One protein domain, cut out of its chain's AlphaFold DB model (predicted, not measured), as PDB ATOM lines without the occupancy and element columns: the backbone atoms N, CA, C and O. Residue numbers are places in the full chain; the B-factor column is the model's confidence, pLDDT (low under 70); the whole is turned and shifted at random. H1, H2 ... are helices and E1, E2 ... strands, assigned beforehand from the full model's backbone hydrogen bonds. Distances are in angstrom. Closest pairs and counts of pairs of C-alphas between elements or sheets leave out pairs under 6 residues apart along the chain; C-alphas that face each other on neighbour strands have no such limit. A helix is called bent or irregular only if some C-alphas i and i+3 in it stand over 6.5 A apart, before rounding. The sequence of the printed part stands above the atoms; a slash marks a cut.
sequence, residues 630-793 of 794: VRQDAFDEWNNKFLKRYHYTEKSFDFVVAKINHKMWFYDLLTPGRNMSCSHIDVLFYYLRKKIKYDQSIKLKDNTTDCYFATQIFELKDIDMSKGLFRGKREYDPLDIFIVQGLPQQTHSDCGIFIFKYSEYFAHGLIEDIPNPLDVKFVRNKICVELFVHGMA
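What this domain is: This is residues 630 to 793 of the 794 residues of an uncharacterized protein of Cannabis sativa (UniProt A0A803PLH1). This is an elongated domain in three parts: at one end, helix H6 with H1, H2 and the small strand hairpin E1 E2 packed round it; in the middle, H3 and H5 side by side; at the other end, a wide loop made by the short H4 and the link of residues 716 to 750. Residues 707 to 715, of which 709 to 715 belong to H4, stick out with nothing on them. The printed part has 164 residues with six named helices and two named strands, in the order H1 E1 E2 H2 H3 H4 H5 H6; the sheet, in order E1 - E2, is antiparallel and the class is mostly helix. The whole is only just loose, close to compact, with a radius of gyration of the C-alphas of 18.8 A and spans of 63 by 33 by 28 A.

How they stand to each other: Look first at the hairpin of E1, residues 648 to 654, and E2, residues 659 to 662: they are antiparallel at 165 degrees, with N 649 and O 661 at 2.9 A and N 660 and O 653 at 2.8 A, within hydrogen-bond range. Next find H6, residues 776 to 792, the hub; its closest C-alphas to E1 are those of Gly 791 and Phe 653, 5.2 A apart. H1, residues 630 to 643, touches H6 with residues 631 to 635 alone, about perpendicular at 87 degrees, closest at C-alphas 635 and 785, 5.9 A. H2, residues 664 to 670, touches residues 777 to 784 of H6 at a steep tilt of 45 degrees, opposite ways, with C-alphas 670 and 780 closest at 5.2 A. H5, residues 751 to 764, only just touches H6, with 3 pairs of C-alphas within 8 A, through residue 753 alone; C-alphas 753 and 776 are closest at 7.0 A. H3, residues 678 to 694, touches H5 at a shallow tilt of 9 degrees, the same way, with C-alphas 688 and 760 closest at 6.9 A. H4, residues 709 to 715, touches no helix. Every O i to N i+4 pair is within hydrogen-bond range in H2, H3, H4, H5 and H6, and 8 of 10 are in H1.

Where its parts are: Find C-alpha 630 at (338.247, 401.278, 389.240); from there H1 runs 21.7 A, only just irregular, with C-alphas 640 and 643 6.8 A apart. H3 runs 24.6 A from C-alpha 678 at (327.230, 385.841, 366.752), and H5 runs 20.1 A. H6 runs 24.1 A and ends at C-alpha 792 (340.057, 400.933, 375.823).

The domain as a whole: C-alphas 644 and 728, the two farthest apart, are 63.9 A apart. The printed part has no cut; the links H3 to H4, H4 to H5 and H5 to H6 are long. Look for pLDDT under 70 at residue 630 and residues 640 to 651, 693 to 735 and 792 to 793 of this model; the mean of the printed part is 73.0.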
ATOM      1  N   VAL A 630     337.759 400.288 390.225       67.62
ATOM      2  CA  VAL A 630     338.247 401.278 389.240       67.62
ATOM      3  C   VAL A 630     337.902 400.929 387.776       67.62
ATOM      4  O   VAL A 630     337.743 401.824 386.947       67.62
ATOM      5  N   ARG A 631     337.777 399.640 387.425       74.38
ATOM      6  CA  ARG A 631     337.328 399.183 386.095       74.38
ATOM      7  C   ARG A 631     335.805 399.276 385.946       74.38
ATOM      8  O   ARG A 631     335.341 399.696 384.889       74.38
ATOM      9  N   GLN A 632     335.059 398.892 386.983       74.56
ATOM     10  CA  GLN A 632     333.601 399.032 387.057       74.56
ATOM     11  C   GLN A 632     333.205 400.515 386.999       74.56
ATOM     12  O   GLN A 632     332.459 400.896 386.109       74.56
ATOM     13  N   ASP A 633     333.793 401.360 387.848       74.88
ATOM     14  CA  ASP A 633     333.552 402.803 387.928       74.88
ATOM     15  C   ASP A 633     333.799 403.495 386.574       74.88
ATOM     16  O   ASP A 633     332.997 404.315 386.132       74.88
ATOM     17  N   ALA A 634     334.876 403.128 385.868       73.94
ATOM     18  CA  ALA A 634     335.191 403.666 384.542       73.94
ATOM     19  C   ALA A 634     334.221 403.181 383.444       73.94
ATOM     20  O   ALA A 634     333.884 403.948 382.535       73.94
ATOM     21  N   PHE A 635     333.762 401.926 383.513       80.12
ATOM     22  CA  PHE A 635     332.702 401.422 382.635       80.12
ATOM     23  C   PHE A 635     331.375 402.126 382.925       80.12
ATOM     24  O   PHE A 635     330.707 402.566 381.994       80.12
ATOM     25  N   ASP A 636     331.025 402.306 384.195       79.06
ATOM     26  CA  ASP A 636     329.784 402.944 384.614       79.06
ATOM     27  C   ASP A 636     329.791 404.452 384.341       79.06
ATOM     28  O   ASP A 636     328.752 404.994 383.977       79.06
ATOM     29  N   GLU A 637     330.925 405.155 384.386       77.12
ATOM     30  CA  GLU A 637     331.006 406.546 383.911       77.12
ATOM     31  C   GLU A 637     330.787 406.633 382.387       77.12
ATOM     32  O   GLU A 637     330.052 407.496 381.895       77.12
ATOM     33  N   TRP A 638     331.384 405.716 381.617       77.00
ATOM     34  CA  TRP A 638     331.193 405.620 380.165       77.00
ATOM     35  C   TRP A 638     329.753 405.235 379.788       77.00
ATOM     36  O   TRP A 638     329.194 405.778 378.830       77.00
ATOM     37  N   ASN A 639     329.134 404.352 380.571       71.94
ATOM     38  CA  ASN A 639     327.771 403.860 380.396       71.94
ATOM     39  C   ASN A 639     326.726 404.884 380.876       71.94
ATOM     40  O   ASN A 639     325.723 405.090 380.206       71.94
ATOM     41  N   ASN A 640     326.960 405.640 381.952       65.88
ATOM     42  CA  ASN A 640     326.030 406.690 382.393       65.88
ATOM     43  C   ASN A 640     325.974 407.892 381.425       65.88
ATOM     44  O   ASN A 640     324.964 408.598 381.364       65.88
ATOM     45  N   LYS A 641     326.989 408.081 380.568       60.38
ATOM     46  CA  LYS A 641     326.949 409.033 379.435       60.38
ATOM     47  C   LYS A 641     325.993 408.613 378.298       60.38
ATOM     48  O   LYS A 641     325.812 409.373 377.348       60.38
ATOM     49  N   PHE A 642     325.348 407.446 378.377       57.22
ATOM     50  CA  PHE A 642     324.402 406.905 377.382       57.22
ATOM     51  C   PHE A 642     323.131 407.753 377.166       57.22
ATOM     52  O   PHE A 642     322.479 407.626 376.132       57.22
ATOM     53  N   LEU A 643     322.776 408.655 378.091       48.53
ATOM     54  CA  LEU A 643     321.458 409.310 378.111       48.53
ATOM     55  C   LEU A 643     321.273 410.579 377.244       48.53
ATOM     56  O   LEU A 643     320.240 411.241 377.375       48.53
ATOM     57  N   LYS A 644     322.201 410.925 376.331       48.25
ATOM     58  CA  LYS A 644     321.935 411.891 375.234       48.25
ATOM     59  C   LYS A 644     322.800 411.696 373.966       48.25
ATOM     60  O   LYS A 644     324.022 411.732 374.007       48.25
ATOM     61  N   ARG A 645     322.107 411.680 372.816       48.81
ATOM     62  CA  ARG A 645     322.535 412.040 371.439       48.81
ATOM     63  C   ARG A 645     323.440 411.149 370.566       48.81
ATOM     64  O   ARG A 645     323.382 411.383 369.363       48.81
ATOM     65  N   TYR A 646     324.183 410.139 371.037       50.19
ATOM     66  CA  TYR A 646     325.035 409.334 370.124       50.19
ATOM     67  C   TYR A 646     324.985 407.812 370.347       50.19
ATOM     68  O   TYR A 646     325.356 407.313 371.408       50.19
ATOM     69  N   HIS A 647     324.593 407.072 369.300       58.78
ATOM     70  CA  HIS A 647     324.561 405.599 369.278       58.78
ATOM     71  C   HIS A 647     325.910 404.950 368.909       58.78
ATOM     72  O   HIS A 647     326.159 403.794 369.255       58.78
ATOM     73  N   TYR A 648     326.786 405.679 368.215       60.41
ATOM     74  CA  TYR A 648     328.120 405.212 367.833       60.41
ATOM     75  C   TYR A 648     329.152 405.457 368.943       60.41
ATOM     76  O   TYR A 648     328.949 406.276 369.845       60.41
ATOM     77  N   THR A 649     330.264 404.729 368.896       62.09
ATOM     78  CA  THR A 649     331.426 404.945 369.766       62.09
ATOM     79  C   THR A 649     332.415 405.907 369.102       62.09
ATOM     80  O   THR A 649     332.671 405.807 367.907       62.09
ATOM     81  N   GLU A 650     332.999 406.832 369.874       60.94
ATOM     82  CA  GLU A 650     333.980 407.825 369.379       60.94
ATOM     83  C   GLU A 650     335.239 407.174 368.780       60.94
ATOM     84  O   GLU A 650     335.848 407.699 367.853       60.94
ATOM     85  N   LYS A 651     335.594 405.987 369.282       67.56
ATOM     86  CA  LYS A 651     336.539 405.049 368.674       67.56
ATOM     87  C   LYS A 651     335.840 403.709 368.474       67.56
ATOM     88  O   LYS A 651     335.083 403.278 369.342       67.56
ATOM     89  N   SER A 652     336.104 403.014 367.372       74.88
ATOM     90  CA  SER A 652     335.661 401.624 367.204       74.88
ATOM     91  C   SER A 652     336.515 400.687 368.060       74.88
ATOM     92  O   SER A 652     337.735 400.673 367.891       74.88
ATOM     93  N   PHE A 653     335.892 399.867 368.900       77.25
ATOM     94  CA  PHE A 653     336.580 398.791 369.609       77.25
ATOM     95  C   PHE A 653     336.969 397.689 368.621       77.25
ATOM     96  O   PHE A 653     336.115 397.170 367.901       77.25
ATOM     97  N   ASP A 654     338.251 397.337 368.570       80.94
ATOM     98  CA  ASP A 654     338.768 396.299 367.679       80.94
ATOM     99  C   ASP A 654     339.195 395.074 368.498       80.94
ATOM    100  O   ASP A 654     340.234 395.079 369.166       80.94
ATOM    101  N   PHE A 655     338.380 394.020 368.458       77.56
ATOM    102  CA  PHE A 655     338.620 392.751 369.148       77.56
ATOM    103  C   PHE A 655     339.321 391.713 368.251       77.56
ATOM    104  O   PHE A 655     339.299 390.525 368.562       77.56
ATOM    105  N   VAL A 656     339.945 392.135 367.141       74.56
ATOM    106  CA  VAL A 656     340.573 391.300 366.093       74.56
ATOM    107  C   VAL A 656     339.578 390.451 365.290       74.56
ATOM    108  O   VAL A 656     339.597 390.502 364.065       74.56
ATOM    109  N   VAL A 657     338.685 389.708 365.949       71.81
ATOM    110  CA  VAL A 657     337.622 388.913 365.296       71.81
ATOM    111  C   VAL A 657     336.363 389.725 364.981       71.81
ATOM    112  O   VAL A 657     335.597 389.360 364.095       71.81
ATOM    113  N   ALA A 658     336.148 390.847 365.675       77.88
ATOM    114  CA  ALA A 658     335.038 391.759 365.421       77.88
ATOM    115  C   ALA A 658     335.436 393.213 365.707       77.88
ATOM    116  O   ALA A 658     336.146 393.499 366.674       77.88
ATOM    117  N   LYS A 659     334.924 394.139 364.889       82.38
ATOM    118  CA  LYS A 659     335.104 395.585 365.052       82.38
ATOM    119  C   LYS A 659     333.770 396.231 365.417       82.38
ATOM    120  O   LYS A 659     332.851 396.268 364.603       82.38
ATOM    121  N   ILE A 660     333.659 396.715 366.651       82.00
ATOM    122  CA  ILE A 660     332.421 397.215 367.253       82.00
ATOM    123  C   ILE A 660     332.466 398.744 367.318       82.00
ATOM    124  O   ILE A 660     333.233 399.329 368.080       82.00
ATOM    125  N   ASN A 661     331.634 399.403 366.512       79.56
ATOM    126  CA  ASN A 661     331.510 400.865 366.440       79.56
ATOM    127  C   ASN A 661     330.197 401.406 367.044       79.56
ATOM    128  O   ASN A 661     329.928 402.601 366.951       79.56
ATOM    129  N   HIS A 662     329.354 400.541 367.616       77.56
ATOM    130  CA  HIS A 662     327.976 400.865 367.991       77.56
ATOM    131  C   HIS A 662     327.677 400.434 369.432       77.56
ATOM    132  O   HIS A 662     327.814 399.259 369.780       77.56
ATOM    133  N   LYS A 663     327.249 401.380 370.279       72.88
ATOM    134  CA  LYS A 663     327.122 401.190 371.737       72.88
ATOM    135  C   LYS A 663     326.084 400.137 372.134       72.88
ATOM    136  O   LYS A 663     326.251 399.499 373.169       72.88
ATOM    137  N   MET A 664     325.069 399.889 371.298       78.31
ATOM    138  CA  MET A 664     324.044 398.871 371.584       78.31
ATOM    139  C   MET A 664     324.611 397.454 371.747       78.31
ATOM    140  O   MET A 664     324.003 396.659 372.446       78.31
ATOM    141  N   TRP A 665     325.786 397.146 371.184       84.38
ATOM    142  CA  TRP A 665     326.442 395.848 371.390       84.38
ATOM    143  C   TRP A 665     326.750 395.602 372.878       84.38
ATOM    144  O   TRP A 665     326.363 394.584 373.439       84.38
ATOM    145  N   PHE A 666     327.321 396.592 373.576       83.25
ATOM    146  CA  PHE A 666     327.540 396.494 375.025       83.25
ATOM    147  C   PHE A 666     326.226 396.470 375.816       83.25
ATOM    148  O   PHE A 666     326.155 395.805 376.844       83.25
ATOM    149  N   TYR A 667     325.175 397.141 375.337       79.38
ATOM    150  CA  TYR A 667     323.852 397.122 375.970       79.38
ATOM    151  C   TYR A 667     323.166 395.746 375.863       79.38
ATOM    152  O   TYR A 667     322.623 395.249 376.852       79.38
ATOM    153  N   ASP A 668     323.216 395.100 374.695       82.31
ATOM    154  CA  ASP A 668     322.661 393.757 374.473       82.31
ATOM    155  C   ASP A 668     323.449 392.668 375.226       82.31
ATOM    156  O   ASP A 668     322.866 391.684 375.691       82.31
ATOM    157  N   LEU A 669     324.755 392.875 375.420       84.75
ATOM    158  CA  LEU A 669     325.600 392.048 376.281       84.75
ATOM    159  C   LEU A 669     325.292 392.246 377.775       84.75
ATOM    160  O   LEU A 669     325.190 391.263 378.509       84.75
ATOM    161  N   LEU A 670     325.084 393.487 378.223       84.38
ATOM    162  CA  LEU A 670     324.821 393.814 379.629       84.38
ATOM    163  C   LEU A 670     323.425 393.366 380.092       84.38
ATOM    164  O   LEU A 670     323.252 392.988 381.249       84.38
ATOM    165  N   THR A 671     322.428 393.406 379.204       81.50
ATOM    166  CA  THR A 671     321.016 393.170 379.549       81.50
ATOM    167  C   THR A 671     320.703 391.672 379.728       81.50
ATOM    168  O   THR A 671     320.769 390.926 378.747       81.50
ATOM    169  N   PRO A 672     320.296 391.204 380.927       83.06
ATOM    170  CA  PRO A 672     319.842 389.824 381.131       83.06
ATOM    171  C   PRO A 672     318.599 389.497 380.291       83.06
ATOM    172  O   PRO A 672     317.777 390.373 380.020       83.06
ATOM    173  N   GLY A 673     318.449 388.243 379.863       76.88
ATOM    174  CA  GLY A 673     317.315 387.798 379.049       76.88
ATOM    175  C   GLY A 673     317.346 388.235 377.577       76.88
ATOM    176  O   GLY A 673     316.399 387.924 376.850       76.88
ATOM    177  N   ARG A 674     318.400 388.926 377.107       76.69
ATOM    178  CA  ARG A 674     318.607 389.246 375.679       76.69
ATOM    179  C   ARG A 674     319.543 388.258 374.989       76.69
ATOM    180  O   ARG A 674     320.678 388.067 375.417       76.69
ATOM    181  N   ASN A 675     319.116 387.731 373.843       77.75
ATOM    182  CA  ASN A 675     319.973 386.908 372.988       77.75
ATOM    183  C   ASN A 675     321.237 387.669 372.560       77.75
ATOM    184  O   ASN A 675     321.152 388.731 371.942       77.75
ATOM    185  N   MET A 676     322.405 387.078 372.810       82.88
ATOM    186  CA  MET A 676     323.665 387.550 372.241       82.88
ATOM    187  C   MET A 676     323.738 387.228 370.741       82.88
ATOM    188  O   MET A 676     323.373 386.134 370.311       82.88
ATOM    189  N   SER A 677     324.232 388.170 369.934       80.88
ATOM    190  CA  SER A 677     324.510 387.933 368.509       80.88
ATOM    191  C   SER A 677     325.816 387.154 368.300       80.88
ATOM    192  O   SER A 677     326.661 387.109 369.195       80.88
ATOM    193  N   CYS A 678     326.025 386.606 367.096       78.00
ATOM    194  CA  CYS A 678     327.230 385.841 366.752       78.00
ATOM    195  C   CYS A 678     328.530 386.579 367.110       78.00
ATOM    196  O   CYS A 678     329.376 385.997 367.771       78.00
ATOM    197  N   SER A 679     328.633 387.883 366.819       82.88
ATOM    198  CA  SER A 679     329.849 388.660 367.107       82.88
ATOM    199  C   SER A 679     330.165 388.821 368.597       82.88
ATOM    200  O   SER A 679     331.302 389.133 368.933       82.88
ATOM    201  N   HIS A 680     329.204 388.595 369.500       86.44
ATOM    202  CA  HIS A 680     329.510 388.434 370.923       86.44
ATOM    203  C   HIS A 680     330.180 387.081 371.170       86.44
ATOM    204  O   HIS A 680     331.236 387.030 371.786       86.44
ATOM    205  N   ILE A 681     329.602 385.993 370.649       86.50
ATOM    206  CA  ILE A 681     330.143 384.632 370.783       86.50
ATOM    207  C   ILE A 681     331.554 384.548 370.190       86.50
ATOM    208  O   ILE A 681     332.459 384.062 370.862       86.50
ATOM    209  N   ASP A 682     331.768 385.090 368.989       80.06
ATOM    210  CA  ASP A 682     333.066 385.099 368.302       80.06
ATOM    211  C   ASP A 682     334.148 385.779 369.163       80.06
ATOM    212  O   ASP A 682     335.237 385.233 369.354       80.06
ATOM    213  N   VAL A 683     333.824 386.939 369.749       82.31
ATOM    214  CA  VAL A 683     334.708 387.685 370.659       82.31
ATOM    215  C   VAL A 683     334.952 386.912 371.957       82.31
ATOM    216  O   VAL A 683     336.103 386.743 372.360       82.31
ATOM    217  N   LEU A 684     333.906 386.390 372.599       85.88
ATOM    218  CA  LEU A 684     334.027 385.640 373.854       85.88
ATOM    219  C   LEU A 684     334.873 384.371 373.686       85.88
ATOM    220  O   LEU A 684     335.761 384.117 374.499       85.88
ATOM    221  N   PHE A 685     334.675 383.614 372.607       84.12
ATOM    222  CA  PHE A 685     335.470 382.420 372.310       84.12
ATOM    223  C   PHE A 685     336.870 382.744 371.770       84.12
ATOM    224  O   PHE A 685     337.780 381.926 371.915       84.12
ATOM    225  N   TYR A 686     337.105 383.926 371.193       81.62
ATOM    226  CA  TYR A 686     338.465 384.415 370.942       81.62
ATOM    227  C   TYR A 686     339.214 384.670 372.259       81.62
ATOM    228  O   TYR A 686     340.331 384.176 372.428       81.62
ATOM    229  N   TYR A 687     338.598 385.367 373.220       78.50
ATOM    230  CA  TYR A 687     339.221 385.612 374.524       78.50
ATOM    231  C   TYR A 687     339.345 384.350 375.386       78.50
ATOM    232  O   TYR A 687     340.348 384.207 376.081       78.50
ATOM    233  N   LEU A 688     338.414 383.394 375.285       81.31
ATOM    234  CA  LEU A 688     338.535 382.097 375.956       81.31
ATOM    235  C   LEU A 688     339.699 381.265 375.391       81.31
ATOM    236  O   LEU A 688     340.552 380.834 376.161       81.31
ATOM    237  N   ARG A 689     339.822 381.133 374.059       77.00
ATOM    238  CA  ARG A 689     340.989 380.489 373.408       77.00
ATOM    239  C   ARG A 689     342.310 381.191 373.744       77.00
ATOM    240  O   ARG A 689     343.365 380.564 373.779       77.00
ATOM    241  N   LYS A 690     342.281 382.507 373.990       75.00
ATOM    242  CA  LYS A 690     343.441 383.256 374.496       75.00
ATOM    243  C   LYS A 690     343.764 382.885 375.944       75.00
ATOM    244  O   LYS A 690     344.916 382.553 376.194       75.00
ATOM    245  N   LYS A 691     342.767 382.865 376.834       75.31
ATOM    246  CA  LYS A 691     342.902 382.471 378.247       75.31
ATOM    247  C   LYS A 691     343.472 381.055 378.390       75.31
ATOM    248  O   LYS A 691     344.468 380.850 379.071       75.31
ATOM    249  N   ILE A 692     342.922 380.090 377.653       73.69
ATOM    250  CA  ILE A 692     343.396 378.695 377.665       73.69
ATOM    251  C   ILE A 692     344.831 378.561 377.124       73.69
ATOM    252  O   ILE A 692     345.580 377.685 377.547       73.69
ATOM    253  N   LYS A 693     345.249 379.441 376.205       69.56
ATOM    254  CA  LYS A 693     346.583 379.390 375.596       69.56
ATOM    255  C   LYS A 693     347.718 379.888 376.499       69.56
ATOM    256  O   LYS A 693     348.854 379.458 376.278       69.56
ATOM    257  N   TYR A 694     347.466 380.797 377.444       69.44
ATOM    258  CA  TYR A 694     348.522 381.332 378.318       69.44
ATOM    259  C   TYR A 694     348.348 380.974 379.806       69.44
ATOM    260  O   TYR A 694     349.350 380.989 380.527       69.44
ATOM    261  N   ASP A 695     347.157 380.560 380.255       68.62
ATOM    262  CA  ASP A 695     346.944 380.009 381.599       68.62
ATOM    263  C   ASP A 695     347.652 378.651 381.769       68.62
ATOM    264  O   ASP A 695     347.194 377.598 381.326       68.62
ATOM    265  N   GLN A 696     348.782 378.680 382.478       65.31
ATOM    266  CA  GLN A 696     349.635 377.517 382.737       65.31
ATOM    267  C   GLN A 696     349.004 376.480 383.687       65.31
ATOM    268  O   GLN A 696     349.578 375.402 383.869       65.31
ATOM    269  N   SER A 697     347.856 376.775 384.307       65.44
ATOM    270  CA  SER A 697     347.107 375.804 385.116       65.44
ATOM    271  C   SER A 697     346.282 374.834 384.262       65.44
ATOM    272  O   SER A 697     346.033 373.697 384.683       65.44
ATOM    273  N   ILE A 698     345.898 375.245 383.047       66.19
ATOM    274  CA  ILE A 698     345.042 374.463 382.154       66.19
ATOM    275  C   ILE A 698     345.870 373.418 381.391       66.19
ATOM    276  O   ILE A 698     346.937 373.691 380.846       66.19
ATOM    277  N   LYS A 699     345.366 372.178 381.350       58.47
ATOM    278  CA  LYS A 699     346.053 371.012 380.751       58.47
ATOM    279  C   LYS A 699     345.566 370.649 379.342       58.47
ATOM    280  O   LYS A 699     346.024 369.654 378.776       58.47
ATOM    281  N   LEU A 700     344.627 371.417 378.792       62.44
ATOM    282  CA  LEU A 700     344.141 371.267 377.420       62.44
ATOM    283  C   LEU A 700     345.184 371.737 376.397       62.44
ATOM    284  O   LEU A 700     346.153 372.421 376.718       62.44
ATOM    285  N   LYS A 701     344.997 371.316 375.144       53.59
ATOM    286  CA  LYS A 701     345.843 371.697 374.010       53.59
ATOM    287  C   LYS A 701     344.989 372.353 372.938       53.59
ATOM    288  O   LYS A 701     344.443 371.666 372.078       53.59
ATOM    289  N   ASP A 702     344.916 373.674 372.989       50.22
ATOM    290  CA  ASP A 702     344.139 374.456 372.033       50.22
ATOM    291  C   ASP A 702     344.839 374.576 370.677       50.22
ATOM    292  O   ASP A 702     346.026 374.910 370.577       50.22
ATOM    293  N   ASN A 703     344.065 374.389 369.610       46.09
ATOM    294  CA  ASN A 703     344.399 374.879 368.282       46.09
ATOM    295  C   ASN A 703     343.867 376.316 368.127       46.09
ATOM    296  O   ASN A 703     342.719 376.621 368.431       46.09
ATOM    297  N   THR A 704     344.704 377.241 367.647       43.69
ATOM    298  CA  THR A 704     344.303 378.650 367.446       43.69
ATOM    299  C   THR A 704     343.722 378.915 366.056       43.69
ATOM    300  O   THR A 704     343.927 379.988 365.493       43.69
ATOM    301  N   THR A 705     343.048 377.922 365.485       43.34
ATOM    302  CA  THR A 705     342.289 378.005 364.233       43.34
ATOM    303  C   THR A 705     340.808 378.237 364.534       43.34
ATOM    304  O   THR A 705     340.346 377.995 365.649       43.34
ATOM    305  N   ASP A 706     340.040 378.728 363.558       41.59
ATOM    306  CA  ASP A 706     338.584 378.816 363.702       41.59
ATOM    307  C   ASP A 706     337.937 377.464 363.393       41.59
ATOM    308  O   ASP A 706     337.930 376.971 362.260       41.59
ATOM    309  N   CYS A 707     337.442 376.836 364.457       45.38
ATOM    310  CA  CYS A 707     337.034 375.444 364.468       45.38
ATOM    311  C   CYS A 707     335.677 375.260 363.781       45.38
ATOM    312  O   CYS A 707     334.619 375.466 364.382       45.38
ATOM    313  N   TYR A 708     335.681 374.757 362.545       48.78
ATOM    314  CA  TYR A 708     334.508 374.072 362.008       48.78
ATOM    315  C   TYR A 708     334.316 372.761 362.781       48.78
ATOM    316  O   TYR A 708     334.814 371.716 362.370       48.78
ATOM    317  N   PHE A 709     333.594 372.837 363.904       44.50
ATOM    318  CA  PHE A 709     333.381 371.756 364.879       44.50
ATOM    319  C   PHE A 709     333.058 370.402 364.223       44.50
ATOM    320  O   PHE A 709     333.713 369.397 364.491       44.50
ATOM    321  N   ALA A 710     332.114 370.393 363.276       42.03
ATOM    322  CA  ALA A 710     331.772 369.200 362.508       42.03
ATOM    323  C   ALA A 710     332.927 368.700 361.616       42.03
ATOM    324  O   ALA A 710     333.148 367.500 361.519       42.03
ATOM    325  N   THR A 711     333.674 369.593 360.964       44.06
ATOM    326  CA  THR A 711     334.766 369.224 360.050       44.06
ATOM    327  C   THR A 711     335.916 368.548 360.790       44.06
ATOM    328  O   THR A 711     336.368 367.502 360.338       44.06
ATOM    329  N   GLN A 712     336.354 369.075 361.938       49.84
ATOM    330  CA  GLN A 712     337.446 368.455 362.705       49.84
ATOM    331  C   GLN A 712     337.033 367.104 363.309       49.84
ATOM    332  O   GLN A 712     337.780 366.134 363.188       49.84
ATOM    333  N   ILE A 713     335.818 366.998 363.863       52.88
ATOM    334  CA  ILE A 713     335.304 365.731 364.414       52.88
ATOM    335  C   ILE A 713     335.111 364.668 363.318       52.88
ATOM    336  O   ILE A 713     335.438 363.506 363.540       52.88
ATOM    337  N   PHE A 714     334.615 365.037 362.130       45.88
ATOM    338  CA  PHE A 714     334.382 364.079 361.038       45.88
ATOM    339  C   PHE A 714     335.603 363.784 360.156       45.88
ATOM    340  O   PHE A 714     335.508 362.892 359.313       45.88
ATOM    341  N   GLU A 715     336.721 364.501 360.302       51.41
ATOM    342  CA  GLU A 715     337.958 364.203 359.562       51.41
ATOM    343  C   GLU A 715     339.047 363.533 360.404       51.41
ATOM    344  O   GLU A 715     339.950 362.954 359.813       51.41
ATOM    345  N   LEU A 716     338.984 363.591 361.743       54.56
ATOM    346  CA  LEU A 716     339.929 362.971 362.699       54.56
ATOM    347  C   LEU A 716     341.416 363.384 362.572       54.56
ATOM    348  O   LEU A 716     342.194 363.091 363.476       54.56
ATOM    349  N   LYS A 717     341.813 364.103 361.511       50.34
ATOM    350  CA  LYS A 717     343.196 364.490 361.153       50.34
ATOM    351  C   LYS A 717     343.998 365.172 362.271       50.34
ATOM    352  O   LYS A 717     345.218 365.044 362.287       50.34
ATOM    353  N   ASP A 718     343.327 365.861 363.195       50.16
ATOM    354  CA  ASP A 718     343.954 366.569 364.320       50.16
ATOM    355  C   ASP A 718     344.056 365.715 365.610       50.16
ATOM    356  O   ASP A 718     344.647 366.158 366.598       50.16
ATOM    357  N   ILE A 719     343.491 364.498 365.643       58.38
ATOM    358  CA  ILE A 719     343.477 363.637 366.837       58.38
ATOM    359  C   ILE A 719     344.730 362.756 366.880       58.38
ATOM    360  O   ILE A 719     344.851 361.732 366.210       58.38
ATOM    361  N   ASP A 720     345.668 363.139 367.743       57.38
ATOM    362  CA  ASP A 720     346.906 362.402 367.988       57.38
ATOM    363  C   ASP A 720     346.666 361.125 368.819       57.38
ATOM    364  O   ASP A 720     346.865 361.096 370.037       57.38
ATOM    365  N   MET A 721     346.300 360.039 368.132       60.72
ATOM    366  CA  MET A 721     346.081 358.694 368.694       60.72
ATOM    367  C   MET A 721     347.305 358.108 369.435       60.72
ATOM    368  O   MET A 721     347.199 357.060 370.074       60.72
ATOM    369  N   SER A 722     348.482 358.753 369.390       55.56
ATOM    370  CA  SER A 722     349.654 358.339 370.177       55.56
ATOM    371  C   SER A 722     349.674 358.907 371.607       55.56
ATOM    372  O   SER A 722     350.506 358.480 372.416       55.56
ATOM    373  N   LYS A 723     348.786 359.857 371.947       55.53
ATOM    374  CA  LYS A 723     348.821 360.634 373.204       55.53
ATOM    375  C   LYS A 723     347.440 360.765 373.867       55.53
ATOM    376  O   LYS A 723     346.400 360.562 373.253       55.53
ATOM    377  N   GLY A 724     347.444 361.149 375.147       63.41
ATOM    378  CA  GLY A 724     346.227 361.462 375.907       63.41
ATOM    379  C   GLY A 724     345.265 360.277 376.059       63.41
ATOM    380  O   GLY A 724     345.695 359.125 376.077       63.41
ATOM    381  N   LEU A 725     343.964 360.576 376.153       56.31
ATOM    382  CA  LEU A 725     342.886 359.585 376.303       56.31
ATOM    383  C   LEU A 725     342.745 358.641 375.091       56.31
ATOM    384  O   LEU A 725     342.160 357.569 375.211       56.31
ATOM    385  N   PHE A 726     343.293 359.013 373.932       60.50
ATOM    386  CA  PHE A 726     343.197 358.231 372.695       60.50
ATOM    387  C   PHE A 726     344.336 357.214 372.529       60.50
ATOM    388  O   PHE A 726     344.309 356.406 371.601       60.50
ATOM    389  N   ARG A 727     345.328 357.217 373.431       58.94
ATOM    390  CA  ARG A 727     346.508 356.348 373.360       58.94
ATOM    391  C   ARG A 727     346.123 354.866 373.424       58.94
ATOM    392  O   ARG A 727     345.856 354.334 374.497       58.94
ATOM    393  N   GLY A 728     346.190 354.192 372.279       64.50
ATOM    394  CA  GLY A 728     345.858 352.768 372.141       64.50
ATOM    395  C   GLY A 728     344.428 352.486 371.670       64.50
ATOM    396  O   GLY A 728     344.096 351.321 371.464       64.50
ATOM    397  N   LYS A 729     343.608 353.522 371.443       65.88
ATOM    398  CA  LYS A 729     342.378 353.401 370.651       65.88
ATOM    399  C   LYS A 729     342.712 353.313 369.159       65.88
ATOM    400  O   LYS A 729     343.746 353.807 368.704       65.88
ATOM    401  N   ARG A 730     341.827 352.685 368.394       62.59
ATOM    402  CA  ARG A 730     341.861 352.593 366.927       62.59
ATOM    403  C   ARG A 730     340.992 353.694 366.317       62.59
ATOM    404  O   ARG A 730     340.088 354.201 366.969       62.59
ATOM    405  N   GLU A 731     341.219 353.998 365.042       56.34
ATOM    406  CA  GLU A 731     340.468 355.004 364.264       56.34
ATOM    407  C   GLU A 731     338.940 354.780 364.258       56.34
ATOM    408  O   GLU A 731     338.172 355.730 364.141       56.34
ATOM    409  N   TYR A 732     338.496 353.527 364.427       63.25
ATOM    410  CA  TYR A 732     337.080 353.132 364.434       63.25
ATOM    411  C   TYR A 732     336.524 352.808 365.830       63.25
ATOM    412  O   TYR A 732     335.378 352.364 365.934       63.25
ATOM    413  N   ASP A 733     337.308 352.978 366.899       63.47
ATOM    414  CA  ASP A 733     336.787 352.811 368.260       63.47
ATOM    415  C   ASP A 733     335.936 354.037 368.640       63.47
ATOM    416  O   ASP A 733     336.327 355.169 368.340       63.47
ATOM    417  N   PRO A 734     334.774 353.858 369.295       63.94
ATOM    418  CA  PRO A 734     333.903 354.975 369.629       63.94
ATOM    419  C   PRO A 734     334.575 355.970 370.587       63.94
ATOM    420  O   PRO A 734     335.352 355.609 371.484       63.94
ATOM    421  N   LEU A 735     334.232 357.246 370.403       65.31
ATOM    422  CA  LEU A 735     334.547 358.305 371.358       65.31
ATOM    423  C   LEU A 735     333.788 358.048 372.666       65.31
ATOM    424  O   LEU A 735     332.620 357.659 372.642       65.31
ATOM    425  N   ASP A 736     334.445 358.286 373.802       71.00
ATOM    426  CA  ASP A 736     333.797 358.172 375.108       71.00
ATOM    427  C   ASP A 736     332.827 359.347 375.287       71.00
ATOM    428  O   ASP A 736     333.214 360.510 375.149       71.00
ATOM    429  N   ILE A 737     331.559 359.050 375.573       74.31
ATOM    430  CA  ILE A 737     330.522 360.066 375.777       74.31
ATOM    431  C   ILE A 737     330.372 360.300 377.279       74.31
ATOM    432  O   ILE A 737     329.805 359.475 377.993       74.31
ATOM    433  N   PHE A 738     330.864 361.443 377.749       72.31
ATOM    434  CA  PHE A 738     330.696 361.894 379.128       72.31
ATOM    435  C   PHE A 738     329.456 362.787 379.232       72.31
ATOM    436  O   PHE A 738     329.382 363.830 378.582       72.31
ATOM    437  N   ILE A 739     328.476 362.380 380.043       78.38
ATOM    438  CA  ILE A 739     327.254 363.151 380.311       78.38
ATOM    439  C   ILE A 739     327.366 363.741 381.717       78.38
ATOM    440  O   ILE A 739     327.281 363.010 382.700       78.38
ATOM    441  N   VAL A 740     327.543 365.060 381.807       78.56
ATOM    442  CA  VAL A 740     327.557 365.787 383.085       78.56
ATOM    443  C   VAL A 740     326.122 366.147 383.471       78.56
ATOM    444  O   VAL A 740     325.379 366.703 382.661       78.56
ATOM    445  N   GLN A 741     325.728 365.812 384.698       83.44
ATOM    446  CA  GLN A 741     324.397 366.076 385.256       83.44
ATOM    447  C   GLN A 741     324.449 367.218 386.282       83.44
ATOM    448  O   GLN A 741     325.521 367.604 386.735       83.44
ATOM    449  N   GLY A 742     323.291 367.770 386.655       82.75
ATOM    450  CA  GLY A 742     323.192 368.787 387.716       82.75
ATOM    451  C   GLY A 742     323.634 370.209 387.336       82.75
ATOM    452  O   GLY A 742     323.611 371.094 388.191       82.75
ATOM    453  N   LEU A 743     323.992 370.453 386.071       87.44
ATOM    454  CA  LEU A 743     324.382 371.774 385.564       87.44
ATOM    455  C   LEU A 743     323.234 372.811 385.662       87.44
ATOM    456  O   LEU A 743     322.065 372.451 385.484       87.44
ATOM    457  N   PRO A 744     323.542 374.102 385.902       89.06
ATOM    458  CA  PRO A 744     322.549 375.170 386.020       89.06
ATOM    459  C   PRO A 744     321.811 375.416 384.704       89.06
ATOM    460  O   PRO A 744     322.425 375.753 383.699       89.06
ATOM    461  N   GLN A 745     320.481 375.316 384.706       86.94
ATOM    462  CA  GLN A 745     319.681 375.554 383.502       86.94
ATOM    463  C   GLN A 745     319.237 377.018 383.369       86.94
ATOM    464  O   GLN A 745     319.011 377.718 384.355       86.94
ATOM    465  N   GLN A 746     319.091 377.476 382.123       82.62
ATOM    466  CA  GLN A 746     318.575 378.809 381.807       82.62
ATOM    467  C   GLN A 746     317.055 378.901 382.024       82.62
ATOM    468  O   GLN A 746     316.315 377.989 381.659       82.62
ATOM    469  N   THR A 747     316.582 380.040 382.529       74.88
ATOM    470  CA  THR A 747     315.147 380.385 382.619       74.88
ATOM    471  C   THR A 747     314.702 381.392 381.553       74.88
ATOM    472  O   THR A 747     313.507 381.546 381.298       74.88
ATOM    473  N   HIS A 748     315.653 382.095 380.932       78.31
ATOM    474  CA  HIS A 748     315.440 383.196 379.987       78.31
ATOM    475  C   HIS A 748     316.411 383.082 378.794       78.31
ATOM    476  O   HIS A 748     317.174 382.120 378.699       78.31
ATOM    477  N   SER A 749     316.379 384.044 377.861       81.81
ATOM    478  CA  SER A 749     317.138 384.021 376.593       81.81
ATOM    479  C   SER A 749     318.635 384.344 376.766       81.81
ATOM    480  O   SER A 749     319.175 385.261 376.148       81.81
ATOM    481  N   ASP A 750     319.310 383.596 377.637       85.06
ATOM    482  CA  ASP A 750     320.697 383.808 378.066       85.06
ATOM    483  C   ASP A 750     321.651 382.693 377.601       85.06
ATOM    484  O   ASP A 750     322.796 382.630 378.043       85.06
ATOM    485  N   CYS A 751     321.209 381.827 376.682       85.50
ATOM    486  CA  CYS A 751     321.893 380.600 376.252       85.50
ATOM    487  C   CYS A 751     323.394 380.758 375.966       85.50
ATOM    488  O   CYS A 751     324.187 379.909 376.365       85.50
ATOM    489  N   GLY A 752     323.806 381.856 375.329       84.88
ATOM    490  CA  GLY A 752     325.212 382.135 375.037       84.88
ATOM    491  C   GLY A 752     326.081 382.348 376.285       84.88
ATOM    492  O   GLY A 752     327.260 382.009 376.252       84.88
ATOM    493  N   ILE A 753     325.519 382.863 377.386       88.62
ATOM    494  CA  ILE A 753     326.220 383.037 378.670       88.62
ATOM    495  C   ILE A 753     326.440 381.676 379.334       88.62
ATOM    496  O   ILE A 753     327.544 381.397 379.798       88.62
ATOM    497  N   PHE A 754     325.429 380.801 379.308       90.12
ATOM    498  CA  PHE A 754     325.560 379.420 379.783       90.12
ATOM    499  C   PHE A 754     326.587 378.647 378.946       90.12
ATOM    500  O   PHE A 754     327.514 378.078 379.508       90.12
ATOM    501  N   ILE A 755     326.508 378.711 377.611       89.81
ATOM    502  CA  ILE A 755     327.484 378.086 376.699       89.81
ATOM    503  C   ILE A 755     328.912 378.597 376.960       89.81
ATOM    504  O   ILE A 755     329.843 377.793 377.034       89.81
ATOM    505  N   PHE A 756     329.098 379.909 377.140       88.31
ATOM    506  CA  PHE A 756     330.398 380.495 377.474       88.31
ATOM    507  C   PHE A 756     330.926 379.992 378.827       88.31
ATOM    508  O   PHE A 756     332.050 379.495 378.891       88.31
ATOM    509  N   LYS A 757     330.118 380.049 379.894       89.44
ATOM    510  CA  LYS A 757     330.548 379.608 381.231       89.44
ATOM    511  C   LYS A 757     330.758 378.098 381.317       89.44
ATOM    512  O   LYS A 757     331.742 377.697 381.927       89.44
ATOM    513  N   TYR A 758     329.938 377.269 380.666       90.81
ATOM    514  CA  TYR A 758     330.211 375.834 380.530       90.81
ATOM    515  C   TYR A 758     331.564 375.592 379.859       90.81
ATOM    516  O   TYR A 758     332.350 374.798 380.361       90.81
ATOM    517  N   SER A 759     331.857 376.299 378.764       88.31
ATOM    518  CA  SER A 759     333.126 376.152 378.039       88.31
ATOM    519  C   SER A 759     334.326 376.566 378.895       88.31
ATOM    520  O   SER A 759     335.352 375.894 378.872       88.31
ATOM    521  N   GLU A 760     334.195 377.633 379.688       85.56
ATOM    522  CA  GLU A 760     335.247 378.103 380.596       85.56
ATOM    523  C   GLU A 760     335.468 377.143 381.783       85.56
ATOM    524  O   GLU A 760     336.597 376.719 382.023       85.56
ATOM    525  N   TYR A 761     334.406 376.729 382.485       86.94
ATOM    526  CA  TYR A 761     334.501 375.758 383.586       86.94
ATOM    527  C   TYR A 761     335.009 374.388 383.102       86.94
ATOM    528  O   TYR A 761     335.859 373.782 383.755       86.94
ATOM    529  N   PHE A 762     334.565 373.920 381.929       85.94
ATOM    530  CA  PHE A 762     335.083 372.708 381.286       85.94
ATOM    531  C   PHE A 762     336.571 372.835 380.939       85.94
ATOM    532  O   PHE A 762     337.331 371.901 381.187       85.94
ATOM    533  N   ALA A 763     337.013 373.992 380.437       80.38
ATOM    534  CA  ALA A 763     338.417 374.219 380.108       80.38
ATOM    535  C   ALA A 763     339.339 374.234 381.342       80.38
ATOM    536  O   ALA A 763     340.451 373.713 381.282       80.38
ATOM    537  N   HIS A 764     338.874 374.746 382.484       79.38
ATOM    538  CA  HIS A 764     339.603 374.611 383.751       79.38
ATOM    539  C   HIS A 764     339.525 373.194 384.361       79.38
ATOM    540  O   HIS A 764     340.243 372.905 385.316       79.38
ATOM    541  N   GLY A 765     338.691 372.294 383.823       81.88
ATOM    542  CA  GLY A 765     338.448 370.959 384.383       81.88
ATOM    543  C   GLY A 765     337.543 370.954 385.621       81.88
ATOM    544  O   GLY A 765     337.550 369.979 386.365       81.88
ATOM    545  N   LEU A 766     336.778 372.028 385.831       85.62
ATOM    546  CA  LEU A 766     335.953 372.304 387.016       85.62
ATOM    547  C   LEU A 766     334.448 372.245 386.698       85.62
ATOM    548  O   LEU A 766     333.648 372.940 387.313       85.62
ATOM    549  N   ILE A 767     334.030 371.482 385.680       85.94
ATOM    550  CA  ILE A 767     332.648 371.526 385.156       85.94
ATOM    551  C   ILE A 767     331.570 371.132 386.183       85.94
ATOM    552  O   ILE A 767     330.416 371.524 386.030       85.94
ATOM    553  N   GLU A 768     331.947 370.409 387.238       84.94
ATOM    554  CA  GLU A 768     331.078 370.035 388.360       84.94
ATOM    555  C   GLU A 768     330.956 371.158 389.418       84.94
ATOM    556  O   GLU A 768     329.953 371.226 390.122       84.94
ATOM    557  N   ASP A 769     331.912 372.097 389.471       86.62
ATOM    558  CA  ASP A 769     331.962 373.225 390.419       86.62
ATOM    559  C   ASP A 769     331.224 374.488 389.923       86.62
ATOM    560  O   ASP A 769     331.367 375.577 390.495       86.62
ATOM    561  N   ILE A 770     330.469 374.405 388.819       88.62
ATOM    562  CA  ILE A 770     329.754 375.565 388.274       88.62
ATOM    563  C   ILE A 770     328.553 375.948 389.169       88.62
ATOM    564  O   ILE A 770     327.698 375.104 389.439       88.62
ATOM    565  N   PRO A 771     328.432 377.218 389.618       87.94
ATOM    566  CA  PRO A 771     327.348 377.641 390.498       87.94
ATOM    567  C   PRO A 771     325.960 377.358 389.924       87.94
ATOM    568  O   PRO A 771     325.643 377.761 388.802       87.94
ATOM    569  N   ASN A 772     325.127 376.698 390.729       86.38
ATOM    570  CA  ASN A 772     323.739 376.401 390.412       86.38
ATOM    571  C   ASN A 772     322.816 376.944 391.523       86.38
ATOM    572  O   ASN A 772     322.858 376.419 392.637       86.38
ATOM    573  N   PRO A 773     322.009 377.994 391.263       86.00
ATOM    574  CA  PRO A 773     321.851 378.711 389.991       86.00
ATOM    575  C   PRO A 773     323.066 379.581 389.611       86.00
ATOM    576  O   PRO A 773     323.818 380.046 390.467       86.00
ATOM    577  N   LEU A 774     323.221 379.842 388.311       88.69
ATOM    578  CA  LEU A 774     324.254 380.728 387.765       88.69
ATOM    579  C   LEU A 774     323.776 382.191 387.800       88.69
ATOM    580  O   LEU A 774     322.748 382.510 387.201       88.69
ATOM    581  N   ASP A 775     324.538 383.104 388.417       89.19
ATOM    582  CA  ASP A 775     324.239 384.545 388.344       89.19
ATOM    583  C   ASP A 775     324.611 385.122 386.966       89.19
ATOM    584  O   ASP A 775     325.700 385.652 386.723       89.19
ATOM    585  N   VAL A 776     323.648 385.029 386.052       88.50
ATOM    586  CA  VAL A 776     323.694 385.601 384.703       88.50
ATOM    587  C   VAL A 776     323.958 387.111 384.716       88.50
ATOM    588  O   VAL A 776     324.652 387.610 383.827       88.50
ATOM    589  N   LYS A 777     323.433 387.858 385.698       86.12
ATOM    590  CA  LYS A 777     323.560 389.322 385.752       86.12
ATOM    591  C   LYS A 777     324.982 389.723 386.138       86.12
ATOM    592  O   LYS A 777     325.563 390.585 385.476       86.12
ATOM    593  N   PHE A 778     325.556 389.074 387.150       86.38
ATOM    594  CA  PHE A 778     326.961 389.244 387.522       86.38
ATOM    595  C   PHE A 778     327.892 388.889 386.358       86.38
ATOM    596  O   PHE A 778     328.750 389.694 385.995       86.38
ATOM    597  N   VAL A 779     327.685 387.727 385.724       86.56
ATOM    598  CA  VAL A 779     328.521 387.266 384.604       86.56
ATOM    599  C   VAL A 779     328.460 388.233 383.415       86.56
ATOM    600  O   VAL A 779     329.511 388.607 382.896       86.56
ATOM    601  N   ARG A 780     327.269 388.702 383.016       88.75
ATOM    602  CA  ARG A 780     327.116 389.703 381.942       88.75
ATOM    603  C   ARG A 780     327.845 391.006 382.257       88.75
ATOM    604  O   ARG A 780     328.620 391.481 381.429       88.75
ATOM    605  N   ASN A 781     327.645 391.556 383.456       85.69
ATOM    606  CA  ASN A 781     328.308 392.791 383.877       85.69
ATOM    607  C   ASN A 781     329.840 392.645 383.896       85.69
ATOM    608  O   ASN A 781     330.537 393.478 383.318       85.69
ATOM    609  N   LYS A 782     330.365 391.557 384.478       84.62
ATOM    610  CA  LYS A 782     331.805 391.260 384.493       84.62
ATOM    611  C   LYS A 782     332.398 391.266 383.084       84.62
ATOM    612  O   LYS A 782     333.352 391.997 382.820       84.62
ATOM    613  N   ILE A 783     331.787 390.507 382.179       86.81
ATOM    614  CA  ILE A 783     332.222 390.377 380.787       86.81
ATOM    615  C   ILE A 783     332.184 391.734 380.057       86.81
ATOM    616  O   ILE A 783     333.130 392.067 379.341       86.81
ATOM    617  N   CYS A 784     331.139 392.547 380.259       85.94
ATOM    618  CA  CYS A 784     331.056 393.907 379.712       85.94
ATOM    619  C   CYS A 784     332.227 394.793 380.157       85.94
ATOM    620  O   CYS A 784     332.861 395.429 379.312       85.94
ATOM    621  N   VAL A 785     332.529 394.817 381.459       82.31
ATOM    622  CA  VAL A 785     333.616 395.625 382.034       82.31
ATOM    623  C   VAL A 785     334.981 395.160 381.522       82.31
ATOM    624  O   VAL A 785     335.819 395.980 381.152       82.31
ATOM    625  N   GLU A 786     335.211 393.849 381.452       82.31
ATOM    626  CA  GLU A 786     336.477 393.273 380.980       82.31
ATOM    627  C   GLU A 786     336.722 393.546 379.489       82.31
ATOM    628  O   GLU A 786     337.824 393.961 379.111       82.31
ATOM    629  N   LEU A 787     335.692 393.409 378.646       84.75
ATOM    630  CA  LEU A 787     335.758 393.758 377.223       84.75
ATOM    631  C   LEU A 787     335.903 395.264 376.991       84.75
ATOM    632  O   LEU A 787     336.653 395.665 376.100       84.75
ATOM    633  N   PHE A 788     335.237 396.102 377.788       82.19
ATOM    634  CA  PHE A 788     335.403 397.554 377.725       82.19
ATOM    635  C   PHE A 788     336.841 397.959 378.063       82.19
ATOM    636  O   PHE A 788     337.476 398.668 377.285       82.19
ATOM    637  N   VAL A 789     337.395 397.460 379.171       77.44
ATOM    638  CA  VAL A 789     338.770 397.774 379.591       77.44
ATOM    639  C   VAL A 789     339.802 397.260 378.590       77.44
ATOM    640  O   VAL A 789     340.743 397.990 378.278       77.44
ATOM    641  N   HIS A 790     339.629 396.058 378.030       75.88
ATOM    642  CA  HIS A 790     340.511 395.582 376.961       75.88
ATOM    643  C   HIS A 790     340.372 396.440 375.692       75.88
ATOM    644  O   HIS A 790     341.371 396.796 375.070       75.88
ATOM    645  N   GLY A 791     339.145 396.807 375.313       73.00
ATOM    646  CA  GLY A 791     338.871 397.651 374.150       73.00
ATOM    647  C   GLY A 791     339.414 399.080 374.278       73.00
ATOM    648  O   GLY A 791     339.816 399.661 373.275       73.00
ATOM    649  N   MET A 792     339.467 399.625 375.497       69.75
ATOM    650  CA  MET A 792     340.057 400.933 375.823       69.75
ATOM    651  C   MET A 792     341.588 400.899 375.984       69.75
ATOM    652  O   MET A 792     342.211 401.953 376.092       69.75
ATOM    653  N   ALA A 793     342.208 399.713 376.002       61.19
ATOM    654  CA  ALA A 793     343.660 399.534 376.083       61.19
ATOM    655  C   ALA A 793     344.365 399.548 374.703       61.19
ATOM    656  O   ALA A 793     345.530 399.152 374.614       61.19
TER     657      ALA A 793